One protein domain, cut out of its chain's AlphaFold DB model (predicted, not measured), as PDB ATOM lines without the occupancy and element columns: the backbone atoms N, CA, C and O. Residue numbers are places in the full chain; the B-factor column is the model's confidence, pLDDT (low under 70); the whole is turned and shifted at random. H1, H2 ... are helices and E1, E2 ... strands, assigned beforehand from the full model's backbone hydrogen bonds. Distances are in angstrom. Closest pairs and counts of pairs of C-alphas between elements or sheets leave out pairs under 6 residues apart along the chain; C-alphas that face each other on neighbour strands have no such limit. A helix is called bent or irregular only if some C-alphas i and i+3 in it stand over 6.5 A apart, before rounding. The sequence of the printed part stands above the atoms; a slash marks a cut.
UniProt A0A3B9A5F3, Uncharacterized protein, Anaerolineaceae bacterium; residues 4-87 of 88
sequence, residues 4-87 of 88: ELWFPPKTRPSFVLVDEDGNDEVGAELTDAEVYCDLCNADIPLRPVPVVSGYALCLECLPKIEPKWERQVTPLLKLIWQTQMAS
ATOM      1  N   GLU A   4      16.337 -36.635  -7.167       96.94
ATOM      2  CA  GLU A   4      17.443 -35.938  -7.803       96.94
ATOM      3  C   GLU A   4      16.943 -35.236  -9.068       96.94
ATOM      4  O   GLU A   4      16.105 -35.754  -9.807       96.94
ATOM      5  N   LEU A   5      17.432 -34.018  -9.300       96.94
ATOM      6  CA  LEU A   5      17.061 -33.203 -10.453       96.94
ATOM      7  C   LEU A   5      18.196 -33.236 -11.463       96.94
ATOM      8  O   LEU A   5      19.182 -32.508 -11.332       96.94
ATOM      9  N   TRP A   6      18.055 -34.095 -12.463       97.12
ATOM     10  CA  TRP A   6      19.086 -34.300 -13.463       97.12
ATOM     11  C   TRP A   6      18.860 -33.402 -14.678       97.12
ATOM     12  O   TRP A   6      17.779 -33.370 -15.262       97.12
ATOM     13  N   PHE A   7      19.895 -32.669 -15.080       96.94
ATOM     14  CA  PHE A   7      19.950 -32.007 -16.379       96.94
ATOM     15  C   PHE A   7      20.832 -32.858 -17.293       96.94
ATOM     16  O   PHE A   7      22.052 -32.852 -17.099       96.94
ATOM     17  N   PRO A   8      20.248 -33.608 -18.248       94.38
ATOM     18  CA  PRO A   8      21.027 -34.367 -19.209       94.38
ATOM     19  C   PRO A   8      22.064 -33.466 -19.888       94.38
ATOM     20  O   PRO A   8      21.727 -32.345 -20.283       94.38
ATOM     21  N   PRO A   9      23.324 -33.913 -20.008       94.75
ATOM     22  CA  PRO A   9      24.300 -33.189 -20.805       94.75
ATOM     23  C   PRO A   9      23.838 -33.148 -22.266       94.75
ATOM     24  O   PRO A   9      23.087 -34.019 -22.706       94.75
ATOM     25  N   LYS A  10      24.333 -32.156 -23.018       95.31
ATOM     26  CA  LYS A  10      24.010 -31.958 -24.444       95.31
ATOM     27  C   LYS A  10      24.149 -33.231 -25.270       95.31
ATOM     28  O   LYS A  10      23.367 -33.443 -26.189       95.31
ATOM     29  N   THR A  11      25.155 -34.034 -24.939       95.62
ATOM     30  CA  THR A  11      25.382 -35.345 -25.522       95.62
ATOM     31  C   THR A  11      25.793 -36.342 -24.442       95.62
ATOM     32  O   THR A  11      26.433 -35.972 -23.452       95.62
ATOM     33  N   ARG A  12      25.395 -37.608 -24.604       94.38
ATOM     34  CA  ARG A  12      25.827 -38.740 -23.770       94.38
ATOM     35  C   ARG A  12      25.778 -40.047 -24.561       94.38
ATOM     36  O   ARG A  12      24.949 -40.155 -25.458       94.38
ATOM     37  N   PRO A  13      26.597 -41.052 -24.228       94.69
ATOM     38  CA  PRO A  13      26.455 -42.365 -24.841       94.69
ATOM     39  C   PRO A  13      25.147 -43.036 -24.402       94.69
ATOM     40  O   PRO A  13      24.687 -42.838 -23.274       94.69
ATOM     41  N   SER A  14      24.558 -43.851 -25.279       91.50
ATOM     42  CA  SER A  14      23.381 -44.663 -24.949       91.50
ATOM     43  C   SER A  14      23.695 -45.794 -23.966       91.50
ATOM     44  O   SER A  14      22.844 -46.157 -23.157       91.50
ATOM     45  N   PHE A  15      24.922 -46.316 -23.995       89.50
ATOM     46  CA  PHE A  15      25.459 -47.248 -23.010       89.50
ATOM     47  C   PHE A  15      26.987 -47.160 -22.961       89.50
ATOM     48  O   PHE A  15      27.627 -46.719 -23.915       89.50
ATOM     49  N   VAL A  16      27.555 -47.624 -21.851       92.69
ATOM     50  CA  VAL A  16      28.979 -47.943 -21.723       92.69
ATOM     51  C   VAL A  16      29.051 -49.331 -21.103       92.69
ATOM     52  O   VAL A  16      28.574 -49.529 -19.984       92.69
ATOM     53  N   LEU A  17      29.577 -50.296 -21.850       94.12
ATOM     54  CA  LEU A  17      29.823 -51.652 -21.372       94.12
ATOM     55  C   LEU A  17      31.326 -51.839 -21.213       94.12
ATOM     56  O   LEU A  17      32.084 -51.402 -22.069       94.12
ATOM     57  N   VAL A  18      31.734 -52.492 -20.130       95.25
ATOM     58  CA  VAL A  18      33.130 -52.873 -19.902       95.25
ATOM     59  C   VAL A  18      33.219 -54.381 -20.097       95.25
ATOM     60  O   VAL A  18      32.492 -55.120 -19.425       95.25
ATOM     61  N   ASP A  19      34.050 -54.827 -21.036       92.81
ATOM     62  CA  ASP A  19      34.262 -56.253 -21.301       92.81
ATOM     63  C   ASP A  19      35.152 -56.928 -20.231       92.81
ATOM     64  O   ASP A  19      35.643 -56.290 -19.297       92.81
ATOM     65  N   GLU A  20      35.341 -58.249 -20.340       93.19
ATOM     66  CA  GLU A  20      36.159 -59.029 -19.392       93.19
ATOM     67  C   GLU A  20      37.648 -58.633 -19.402       93.19
ATOM     68  O   GLU A  20      38.346 -58.849 -18.407       93.19
ATOM     69  N   ASP A  21      38.117 -58.022 -20.493       94.44
ATOM     70  CA  ASP A  21      39.487 -57.537 -20.678       94.44
ATOM     71  C   ASP A  21      39.654 -56.062 -20.248       94.44
ATOM     72  O   ASP A  21      40.770 -55.534 -20.234       94.44
ATOM     73  N   GLY A  22      38.563 -55.400 -19.843       92.50
ATOM     74  CA  GLY A  22      38.538 -54.013 -19.387       92.50
ATOM     75  C   GLY A  22      38.427 -52.966 -20.499       92.50
ATOM     76  O   GLY A  22      38.725 -51.798 -20.238       92.50
ATOM     77  N   ASN A  23      38.037 -53.347 -21.718       94.88
ATOM     78  CA  ASN A  23      37.781 -52.398 -22.801       94.88
ATOM     79  C   ASN A  23      36.344 -51.874 -22.754       94.88
ATOM     80  O   ASN A  23      35.402 -52.613 -22.465       94.88
ATOM     81  N   ASP A  24      36.192 -50.602 -23.119       96.00
ATOM     82  CA  ASP A  24      34.893 -49.945 -23.204       96.00
ATOM     83  C   ASP A  24      34.262 -50.150 -24.591       96.00
ATOM     84  O   ASP A  24      34.817 -49.745 -25.616       96.00
ATOM     85  N   GLU A  25      33.048 -50.695 -24.617       95.31
ATOM     86  CA  GLU A  25      32.134 -50.606 -25.751       95.31
ATOM     87  C   GLU A  25      31.136 -49.469 -25.494       95.31
ATOM     88  O   GLU A  25      30.310 -49.524 -24.576       95.31
ATOM     89  N   VAL A  26      31.227 -48.412 -26.303       95.75
ATOM     90  CA  VAL A  26      30.423 -47.193 -26.150       95.75
ATOM     91  C   VAL A  26      29.335 -47.151 -27.218       95.75
ATOM     92  O   VAL A  26      29.616 -47.230 -28.415       95.75
ATOM     93  N   GLY A  27      28.089 -47.002 -26.774       93.81
ATOM     94  CA  GLY A  27      26.932 -46.888 -27.653       93.81
ATOM     95  C   GLY A  27      26.874 -45.570 -28.433       93.81
ATOM     96  O   GLY A  27      27.686 -44.663 -28.246       93.81
ATOM     97  N   ALA A  28      25.874 -45.455 -29.310       94.75
ATOM     98  CA  ALA A  28      25.624 -44.237 -30.079       94.75
ATOM     99  C   ALA A  28      25.407 -43.008 -29.174       94.75
ATOM    100  O   ALA A  28      24.942 -43.122 -28.038       94.75
ATOM    101  N   GLU A  29      25.727 -41.828 -29.701       96.56
ATOM    102  CA  GLU A  29      25.506 -40.562 -29.006       96.56
ATOM    103  C   GLU A  29      24.013 -40.205 -28.994       96.56
ATOM    104  O   GLU A  29      23.368 -40.171 -30.040       96.56
ATOM    105  N   LEU A  30      23.491 -39.927 -27.800       95.44
ATOM    106  CA  LEU A  30      22.158 -39.399 -27.544       95.44
ATOM    107  C   LEU A  30      22.248 -37.925 -27.168       95.44
ATOM    108  O   LEU A  30      23.117 -37.511 -26.394       95.44
ATOM    109  N   THR A  31      21.290 -37.154 -27.651       95.81
ATOM    110  CA  THR A  31      21.096 -35.750 -27.309       95.81
ATOM    111  C   THR A  31      20.468 -35.580 -25.926       95.81
ATOM    112  O   THR A  31      19.935 -36.513 -25.309       95.81
ATOM    113  N   ASP A  32      20.492 -34.349 -25.422       93.62
ATOM    114  CA  ASP A  32      19.805 -33.972 -24.190       93.62
ATOM    115  C   ASP A  32      18.283 -34.109 -24.270       93.62
ATOM    116  O   ASP A  32      17.658 -34.084 -23.213       93.62
ATOM    117  N   ALA A  33      17.691 -34.272 -25.459       92.75
ATOM    118  CA  ALA A  33      16.264 -34.498 -25.678       92.75
ATOM    119  C   ALA A  33      15.864 -35.977 -25.532       92.75
ATOM    120  O   ALA A  33      14.788 -36.265 -25.015       92.75
ATOM    121  N   GLU A  34      16.748 -36.903 -25.909       95.31
ATOM    122  CA  GLU A  34      16.479 -38.348 -25.975       95.31
ATOM    123  C   GLU A  34      16.533 -39.006 -24.593       95.31
ATOM    124  O   GLU A  34      17.445 -39.771 -24.290       95.31
ATOM    125  N   VAL A  35      15.599 -38.668 -23.705       96.00
ATOM    126  CA  VAL A  35      15.472 -39.251 -22.360       96.00
ATOM    127  C   VAL A  35      14.178 -40.040 -22.275       96.00
ATOM    128  O   VAL A  35      13.116 -39.500 -22.567       96.00
ATOM    129  N   TYR A  36      14.263 -41.275 -21.790       95.94
ATOM    130  CA  TYR A  36      13.133 -42.194 -21.689       95.94
ATOM    131  C   TYR A  36      12.858 -42.560 -20.232       95.94
ATOM    132  O   TYR A  36      13.767 -42.609 -19.404       95.94
ATOM    133  N   CYS A  37      11.592 -42.805 -19.912       97.50
ATOM    134  CA  CYS A  37      11.161 -43.261 -18.601       97.50
ATOM    135  C   CYS A  37      11.555 -44.717 -18.378       97.50
ATOM    136  O   CYS A  37      11.068 -45.593 -19.088       97.50
ATOM    137  N   ASP A  38      12.314 -44.996 -17.321       97.12
ATOM    138  CA  ASP A  38      12.781 -46.354 -17.015       97.12
ATOM    139  C   ASP A  38      11.651 -47.326 -16.629       97.12
ATOM    140  O   ASP A  38      11.869 -48.533 -16.530       97.12
ATOM    141  N   LEU A  39      10.431 -46.823 -16.388       97.00
ATOM    142  CA  LEU A  39       9.276 -47.653 -16.034       97.00
ATOM    143  C   LEU A  39       8.356 -47.971 -17.220       97.00
ATOM    144  O   LEU A  39       7.777 -49.055 -17.265       97.00
ATOM    145  N   CYS A  40       8.158 -47.026 -18.141       97.69
ATOM    146  CA  CYS A  40       7.197 -47.178 -19.242       97.69
ATOM    147  C   CYS A  40       7.781 -46.933 -20.636       97.69
ATOM    148  O   CYS A  40       7.040 -47.027 -21.611       97.69
ATOM    149  N   ASN A  41       9.074 -46.619 -20.734       96.94
ATOM    150  CA  ASN A  41       9.802 -46.282 -21.960       96.94
ATOM    151  C   ASN A  41       9.248 -45.079 -22.745       96.94
ATOM    152  O   ASN A  41       9.667 -44.854 -23.875       96.94
ATOM    153  N   ALA A  42       8.325 -44.303 -22.171       96.44
ATOM    154  CA  ALA A  42       7.846 -43.067 -22.782       96.44
ATOM    155  C   ALA A  42       8.938 -41.989 -22.770       96.44
ATOM    156  O   ALA A  42       9.747 -41.948 -21.838       96.44
ATOM    157  N   ASP A  43       8.915 -41.095 -23.756       95.75
ATOM    158  CA  ASP A  43       9.757 -39.903 -23.776       95.75
ATOM    159  C   ASP A  43       9.522 -39.031 -22.530       95.75
ATOM    160  O   ASP A  43       8.409 -38.914 -22.005       95.75
ATOM    161  N   ILE A  44      10.599 -38.430 -22.023       96.75
ATOM    162  CA  ILE A  44      10.563 -37.474 -20.918       96.75
ATOM    163  C   ILE A  44      10.911 -36.084 -21.465       96.75
ATOM    164  O   ILE A  44      12.100 -35.771 -21.610       96.75
ATOM    165  N   PRO A  45       9.925 -35.187 -21.649       94.62
ATOM    166  CA  PRO A  45      10.177 -33.799 -22.058       94.62
ATOM    167  C   PRO A  45      10.681 -32.911 -20.905       94.62
ATOM    168  O   PRO A  45      11.042 -31.749 -21.091       94.62
ATOM    169  N   LEU A  46      10.702 -33.439 -19.679       95.50
ATOM    170  CA  LEU A  46      10.937 -32.683 -18.451       95.50
ATOM    171  C   LEU A  46      12.402 -32.280 -18.278       95.50
ATOM    172  O   LEU A  46      13.280 -33.139 -18.239       95.50
ATOM    173  N   ARG A  47      12.692 -30.997 -18.067       95.31
ATOM    174  CA  ARG A  47      14.038 -30.516 -17.711       95.31
ATOM    175  C   ARG A  47      13.942 -29.564 -16.509       95.31
ATOM    176  O   ARG A  47      13.340 -28.498 -16.656       95.31
ATOM    177  N   PRO A  48      14.509 -29.911 -15.336       96.81
ATOM    178  CA  PRO A  48      15.269 -31.136 -15.045       96.81
ATOM    179  C   PRO A  48      14.405 -32.403 -15.059       96.81
ATOM    180  O   PRO A  48      13.210 -32.343 -14.789       96.81
ATOM    181  N   VAL A  49      15.022 -33.549 -15.328       97.75
ATOM    182  CA  VAL A  49      14.414 -34.882 -15.241       97.75
ATOM    183  C   VAL A  49      14.371 -35.311 -13.769       97.75
ATOM    184  O   VAL A  49      15.407 -35.235 -13.099       97.75
ATOM    185  N   PRO A  50      13.221 -35.758 -13.231       97.88
ATOM    186  CA  PRO A  50      13.180 -36.338 -11.897       97.88
ATOM    187  C   PRO A  50      13.780 -37.746 -11.920       97.88
ATOM    188  O   PRO A  50      13.299 -38.631 -12.632       97.88
ATOM    189  N   VAL A  51      14.811 -37.947 -11.103       97.88
ATOM    190  CA  VAL A  51      15.470 -39.236 -10.902       97.88
ATOM    191  C   VAL A  51      15.207 -39.715  -9.478       97.88
ATOM    192  O   VAL A  51      15.410 -38.973  -8.517       97.88
ATOM    193  N   VAL A  52      14.737 -40.952  -9.324       97.25
ATOM    194  CA  VAL A  52      14.489 -41.567  -8.014       97.25
ATOM    195  C   VAL A  52      15.217 -42.898  -7.953       97.25
ATOM    196  O   VAL A  52      14.907 -43.809  -8.712       97.25
ATOM    197  N   SER A  53      16.179 -43.019  -7.034       94.19
ATOM    198  CA  SER A  53      16.996 -44.235  -6.876       94.19
ATOM    199  C   SER A  53      17.683 -44.672  -8.179       94.19
ATOM    200  O   SER A  53      17.764 -45.862  -8.467       94.19
ATOM    201  N   GLY A  54      18.142 -43.704  -8.977       94.56
ATOM    202  CA  GLY A  54      18.780 -43.942 -10.274       94.56
ATOM    203  C   GLY A  54      17.821 -44.084 -11.459       94.56
ATOM    204  O   GLY A  54      18.297 -44.093 -12.586       94.56
ATOM    205  N   TYR A  55      16.502 -44.133 -11.235       95.81
ATOM    206  CA  TYR A  55      15.514 -44.228 -12.312       95.81
ATOM    207  C   TYR A  55      15.031 -42.851 -12.768       95.81
ATOM    208  O   TYR A  55      14.459 -42.112 -11.962       95.81
ATOM    209  N   ALA A  56      15.205 -42.524 -14.046       97.38
ATOM    210  CA  ALA A  56      14.582 -41.384 -14.709       97.38
ATOM    211  C   ALA A  56      13.093 -41.673 -14.963       97.38
ATOM    212  O   ALA A  56      12.729 -42.679 -15.574       97.38
ATOM    213  N   LEU A  57      12.204 -40.797 -14.484       97.81
ATOM    214  CA  LEU A  57      10.757 -41.046 -14.490       97.81
ATOM    215  C   LEU A  57       9.977 -39.928 -15.194       97.81
ATOM    216  O   LEU A  57      10.248 -38.744 -15.011       97.81
ATOM    217  N   CYS A  58       8.941 -40.293 -15.953       97.12
ATOM    218  CA  CYS A  58       7.932 -39.332 -16.407       97.12
ATOM    219  C   CYS A  58       6.974 -38.954 -15.257       97.12
ATOM    220  O   CYS A  58       6.875 -39.673 -14.255       97.12
ATOM    221  N   LEU A  59       6.211 -37.860 -15.401       95.50
ATOM    222  CA  LEU A  59       5.261 -37.424 -14.364       95.50
ATOM    223  C   LEU A  59       4.129 -38.426 -14.093       95.50
ATOM    224  O   LEU A  59       3.558 -38.408 -13.006       95.50
ATOM    225  N   GLU A  60       3.817 -39.321 -15.031       96.00
ATOM    226  CA  GLU A  60       2.822 -40.379 -14.811       96.00
ATOM    227  C   GLU A  60       3.361 -41.529 -13.948       96.00
ATOM    228  O   GLU A  60       2.613 -42.183 -13.214       96.00
ATOM    229  N   CYS A  61       4.666 -41.801 -14.038       97.69
ATOM    230  CA  CYS A  61       5.320 -42.903 -13.334       97.69
ATOM    231  C   CYS A  61       5.943 -42.471 -12.004       97.69
ATOM    232  O   CYS A  61       5.989 -43.273 -11.070       97.69
ATOM    233  N   LEU A  62       6.341 -41.202 -11.871       96.81
ATOM    234  CA  LEU A  62       6.913 -40.644 -10.644       96.81
ATOM    235  C   LEU A  62       6.050 -40.908  -9.388       96.81
ATOM    236  O   LEU A  62       6.605 -41.406  -8.409       96.81
ATOM    237  N   PRO A  63       4.714 -40.701  -9.380       96.56
ATOM    238  CA  PRO A  63       3.883 -40.979  -8.208       96.56
ATOM    239  C   PRO A  63       3.802 -42.466  -7.833       96.56
ATOM    240  O   PRO A  63       3.472 -42.781  -6.692       96.56
ATOM    241  N   LYS A  64       4.080 -43.381  -8.775       96.00
ATOM    242  CA  LYS A  64       4.067 -44.834  -8.530       96.00
ATOM    243  C   LYS A  64       5.301 -45.271  -7.740       96.00
ATOM    244  O   LYS A  64       5.204 -46.180  -6.921       96.00
ATOM    245  N   ILE A  65       6.438 -44.614  -7.978       95.88
ATOM    246  CA  ILE A  65       7.708 -44.887  -7.291       95.88
ATOM    247  C   ILE A  65       7.846 -44.033  -6.024       95.88
ATOM    248  O   ILE A  65       8.197 -44.546  -4.964       95.88
ATOM    249  N   GLU A  66       7.525 -42.740  -6.099       96.56
ATOM    250  CA  GLU A  66       7.600 -41.799  -4.980       96.56
ATOM    251  C   GLU A  66       6.255 -41.067  -4.791       96.56
ATOM    252  O   GLU A  66       6.075 -39.937  -5.253       96.56
ATOM    253  N   PRO A  67       5.289 -41.672  -4.072       95.50
ATOM    254  CA  PRO A  67       3.957 -41.091  -3.870       95.50
ATOM    255  C   PRO A  67       3.945 -39.722  -3.174       95.50
ATOM    256  O   PRO A  67       2.938 -39.019  -3.220       95.50
ATOM    257  N   LYS A  68       5.034 -39.330  -2.493       95.19
ATOM    258  CA  LYS A  68       5.154 -38.038  -1.798       95.19
ATOM    259  C   LYS A  68       6.061 -37.056  -2.543       95.19
ATOM    260  O   LYS A  68       6.492 -36.074  -1.933       95.19
ATOM    261  N   TRP A  69       6.331 -37.285  -3.834       95.00
ATOM    262  CA  TRP A  69       7.241 -36.463  -4.647       95.00
ATOM    263  C   TRP A  69       6.915 -34.970  -4.573       95.00
ATOM    264  O   TRP A  69       7.794 -34.120  -4.458       95.00
ATOM    265  N   GLU A  70       5.624 -34.656  -4.514       94.56
ATOM    266  CA  GLU A  70       5.096 -33.304  -4.439       94.56
ATOM    267  C   GLU A  70       5.560 -32.480  -3.236       94.56
ATOM    268  O   GLU A  70       5.473 -31.252  -3.285       94.56
ATOM    269  N   ARG A  71       6.005 -33.132  -2.155       95.00
ATOM    270  CA  ARG A  71       6.542 -32.468  -0.955       95.00
ATOM    271  C   ARG A  71       8.037 -32.179  -1.065       95.00
ATOM    272  O   ARG A  71       8.569 -31.458  -0.228       95.00
ATOM    273  N   GLN A  72       8.701 -32.777  -2.048       95.19
ATOM    274  CA  GLN A  72      10.146 -32.694  -2.247       95.19
ATOM    275  C   GLN A  72      10.531 -31.651  -3.297       95.19
ATOM    276  O   GLN A  72      11.688 -31.252  -3.372       95.19
ATOM    277  N   VAL A  73       9.567 -31.197  -4.097       94.88
ATOM    278  CA  VAL A  73       9.783 -30.215  -5.158       94.88
ATOM    279  C   VAL A  73       9.093 -28.896  -4.845       94.88
ATOM    280  O   VAL A  73       8.032 -28.849  -4.218       94.88
ATOM    281  N   THR A  74       9.692 -27.805  -5.309       96.06
ATOM    282  CA  THR A  74       9.117 -26.470  -5.140       96.06
ATOM    283  C   THR A  74       7.885 -26.287  -6.038       96.06
ATOM    284  O   THR A  74       7.794 -26.912  -7.100       96.06
ATOM    285  N   PRO A  75       6.940 -25.395  -5.678       96.44
ATOM    286  CA  PRO A  75       5.809 -25.064  -6.548       96.44
ATOM    287  C   PRO A  75       6.231 -24.569  -7.938       96.44
ATOM    288  O   PRO A  75       5.583 -24.895  -8.927       96.44
ATOM    289  N   LEU A  76       7.344 -23.830  -8.022       96.31
ATOM    290  CA  LEU A  76       7.888 -23.349  -9.292       96.31
ATOM    291  C   LEU A  76       8.321 -24.504 -10.202       96.31
ATOM    292  O   LEU A  76       8.008 -24.492 -11.386       96.31
ATOM    293  N   LEU A  77       9.002 -25.516  -9.657       96.88
ATOM    294  CA  LEU A  77       9.431 -26.668 -10.448       96.88
ATOM    295  C   LEU A  77       8.237 -27.470 -10.983       96.88
ATOM    296  O   LEU A  77       8.244 -27.870 -12.143       96.88
ATOM    297  N   LYS A  78       7.181 -27.637 -10.176       94.94
ATOM    298  CA  LYS A  78       5.933 -28.268 -10.640       94.94
ATOM    299  C   LYS A  78       5.336 -27.523 -11.832       94.94
ATOM    300  O   LYS A  78       4.931 -28.161 -12.798       94.94
ATOM    301  N   LEU A  79       5.306 -26.190 -11.766       95.62
ATOM    302  CA  LEU A  79       4.795 -25.360 -12.853       95.62
ATOM    303  C   LEU A  79       5.634 -25.522 -14.128       95.62
ATOM    304  O   LEU A  79       5.066 -25.712 -15.198       95.62
ATOM    305  N   ILE A  80       6.968 -25.508 -14.010       96.12
ATOM    306  CA  ILE A  80       7.882 -25.723 -15.146       96.12
ATOM    307  C   ILE A  80       7.588 -27.062 -15.828       96.12
ATOM    308  O   ILE A  80       7.398 -27.101 -17.042       96.12
ATOM    309  N   TRP A  81       7.492 -28.145 -15.053       95.81
ATOM    310  CA  TRP A  81       7.183 -29.465 -15.598       95.81
ATOM    311  C   TRP A  81       5.815 -29.520 -16.279       95.81
ATOM    312  O   TRP A  81       5.694 -30.083 -17.361       95.81
ATOM    313  N   GLN A  82       4.793 -28.896 -15.692       93.44
ATOM    314  CA  GLN A  82       3.467 -28.809 -16.310       93.44
ATOM    315  C   GLN A  82       3.495 -28.047 -17.641       93.44
ATOM    316  O   GLN A  82       2.843 -28.463 -18.593       93.44
ATOM    317  N   THR A  83       4.263 -26.956 -17.733       94.94
ATOM    318  CA  THR A  83       4.432 -26.204 -18.985       94.94
ATOM    319  C   THR A  83       5.160 -27.022 -20.053       94.94
ATOM    320  O   THR A  83       4.765 -26.984 -21.215       94.94
ATOM    321  N   GLN A  84       6.186 -27.785 -19.670       93.50
ATOM    322  CA  GLN A  84       6.926 -28.652 -20.594       93.50
ATOM    323  C   GLN A  84       6.032 -29.747 -21.182       93.50
ATOM    324  O   GLN A  84       6.003 -29.905 -22.395       93.50
ATOM    325  N   MET A  85       5.229 -30.414 -20.349       89.50
ATOM    326  CA  MET A  85       4.258 -31.420 -20.807       89.50
ATOM    327  C   MET A  85       3.176 -30.848 -21.736       89.50
ATOM    328  O   MET A  85       2.595 -31.579 -22.524       89.50
ATOM    329  N   ALA A  86       2.860 -29.555 -21.624       87.25
ATOM    330  CA  ALA A  86       1.862 -28.899 -22.468       87.25
ATOM    331  C   ALA A  86       2.424 -28.389 -23.808       87.25
ATOM    332  O   ALA A  86       1.663 -27.859 -24.615       87.25
ATOM    333  N   SER A  87       3.742 -28.475 -24.007       74.81
ATOM    334  CA  SER A  87       4.429 -27.982 -25.207       74.81
ATOM    335  C   SER A  87       4.740 -29.089 -26.226       74.81
ATOM    336  O   SER A  87       5.382 -28.792 -27.232       74.81
TER     337      SER A  87
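AT A GLANCE: This is residues 4 to 87 of the 88 residues of an uncharacterized protein of Anaerolineaceae bacterium (UniProt A0A3B9A5F3). A long, narrow two-stranded ribbon, bent partway, reaches from a loose body: E2 runs on into E3 on the way out, and E4 into E5 on the way back. The body holds the small pair E1 and E6 and the looped stretch of residues 32 to 48, with short H1 near E6 and H2 at the end of the long axis away from the ribbon's tip. The 84 printed residues have six named strands and then two named helices, in the order E1 E2 E3 E4 E5 E6 H1 H2. The strands make three two-stranded antiparallel sheets, E1 - E6, E2 - E5 and E3 - E4; the class is mixed, helices and strands, with under half of the residues in named elements. The whole is loose, with a radius of gyration of the C-alphas of 14.8 A, and elongated, spanning 48 by 25 by 20 A.

IN THESE COORDINATES: Find C-alpha 4 at (17.443, -35.938, -7.803), where E1, residues 4 to 6, begins. Read on to E2, residues 11 to 13, and E3, residues 16 to 18; after residues 19 to 23 come E4, residues 24 to 26, and E5, residues 29 to 31. E6, residues 49 to 52, begins at C-alpha 49, (14.414, -34.882, -15.241), and is 9.8 A long from first to last C-alpha. H1 is residues 62 to 65, 5.5 A long. H2, residues 75 to 85, is 15.7 A long and ends at C-alpha 85, (4.258, -31.420, -20.807).

HOW THE PARTS SIT: Start at E1, antiparallel to E6 at 145 degrees: N 4 and O 51 are 2.9 A apart and N 49 and O 6 are 2.8 A apart, within hydrogen-bond range. E2 and E5 are antiparallel at 141 degrees, with N 12 and O 30 within hydrogen-bond range at 2.9 A. E2 runs on into E3 at 32 degrees, and E4 into E5 at 46 degrees, each across a break of 2 residues. E3 and E4 form a hairpin, antiparallel at 159 degrees, with N 25 and O 17 within hydrogen-bond range at 2.8 A. Residues 51 to 52 of E6 also pair with residues 55 to 56, antiparallel. The closest C-alphas of E6 and H1, those of Val 52 and Ile 65, are 7.6 A apart. H2 is apart from H1 and from E1, E2, E3, E4, E5 and E6. In H2 every O i to N i+4 pair is within hydrogen-bond range; H1 is too short for such a pair, but its 1 pair of O i and N i+3 is within range.

THE WHOLE: Look for the two C-alphas farthest apart, those of Asp 21 and Pro 75, at 48.9 A. The printed part has no cut. The link from E5 to E6, 17 residues, is long. The mean pLDDT of the printed part is 95.1, and no printed residue is under 70.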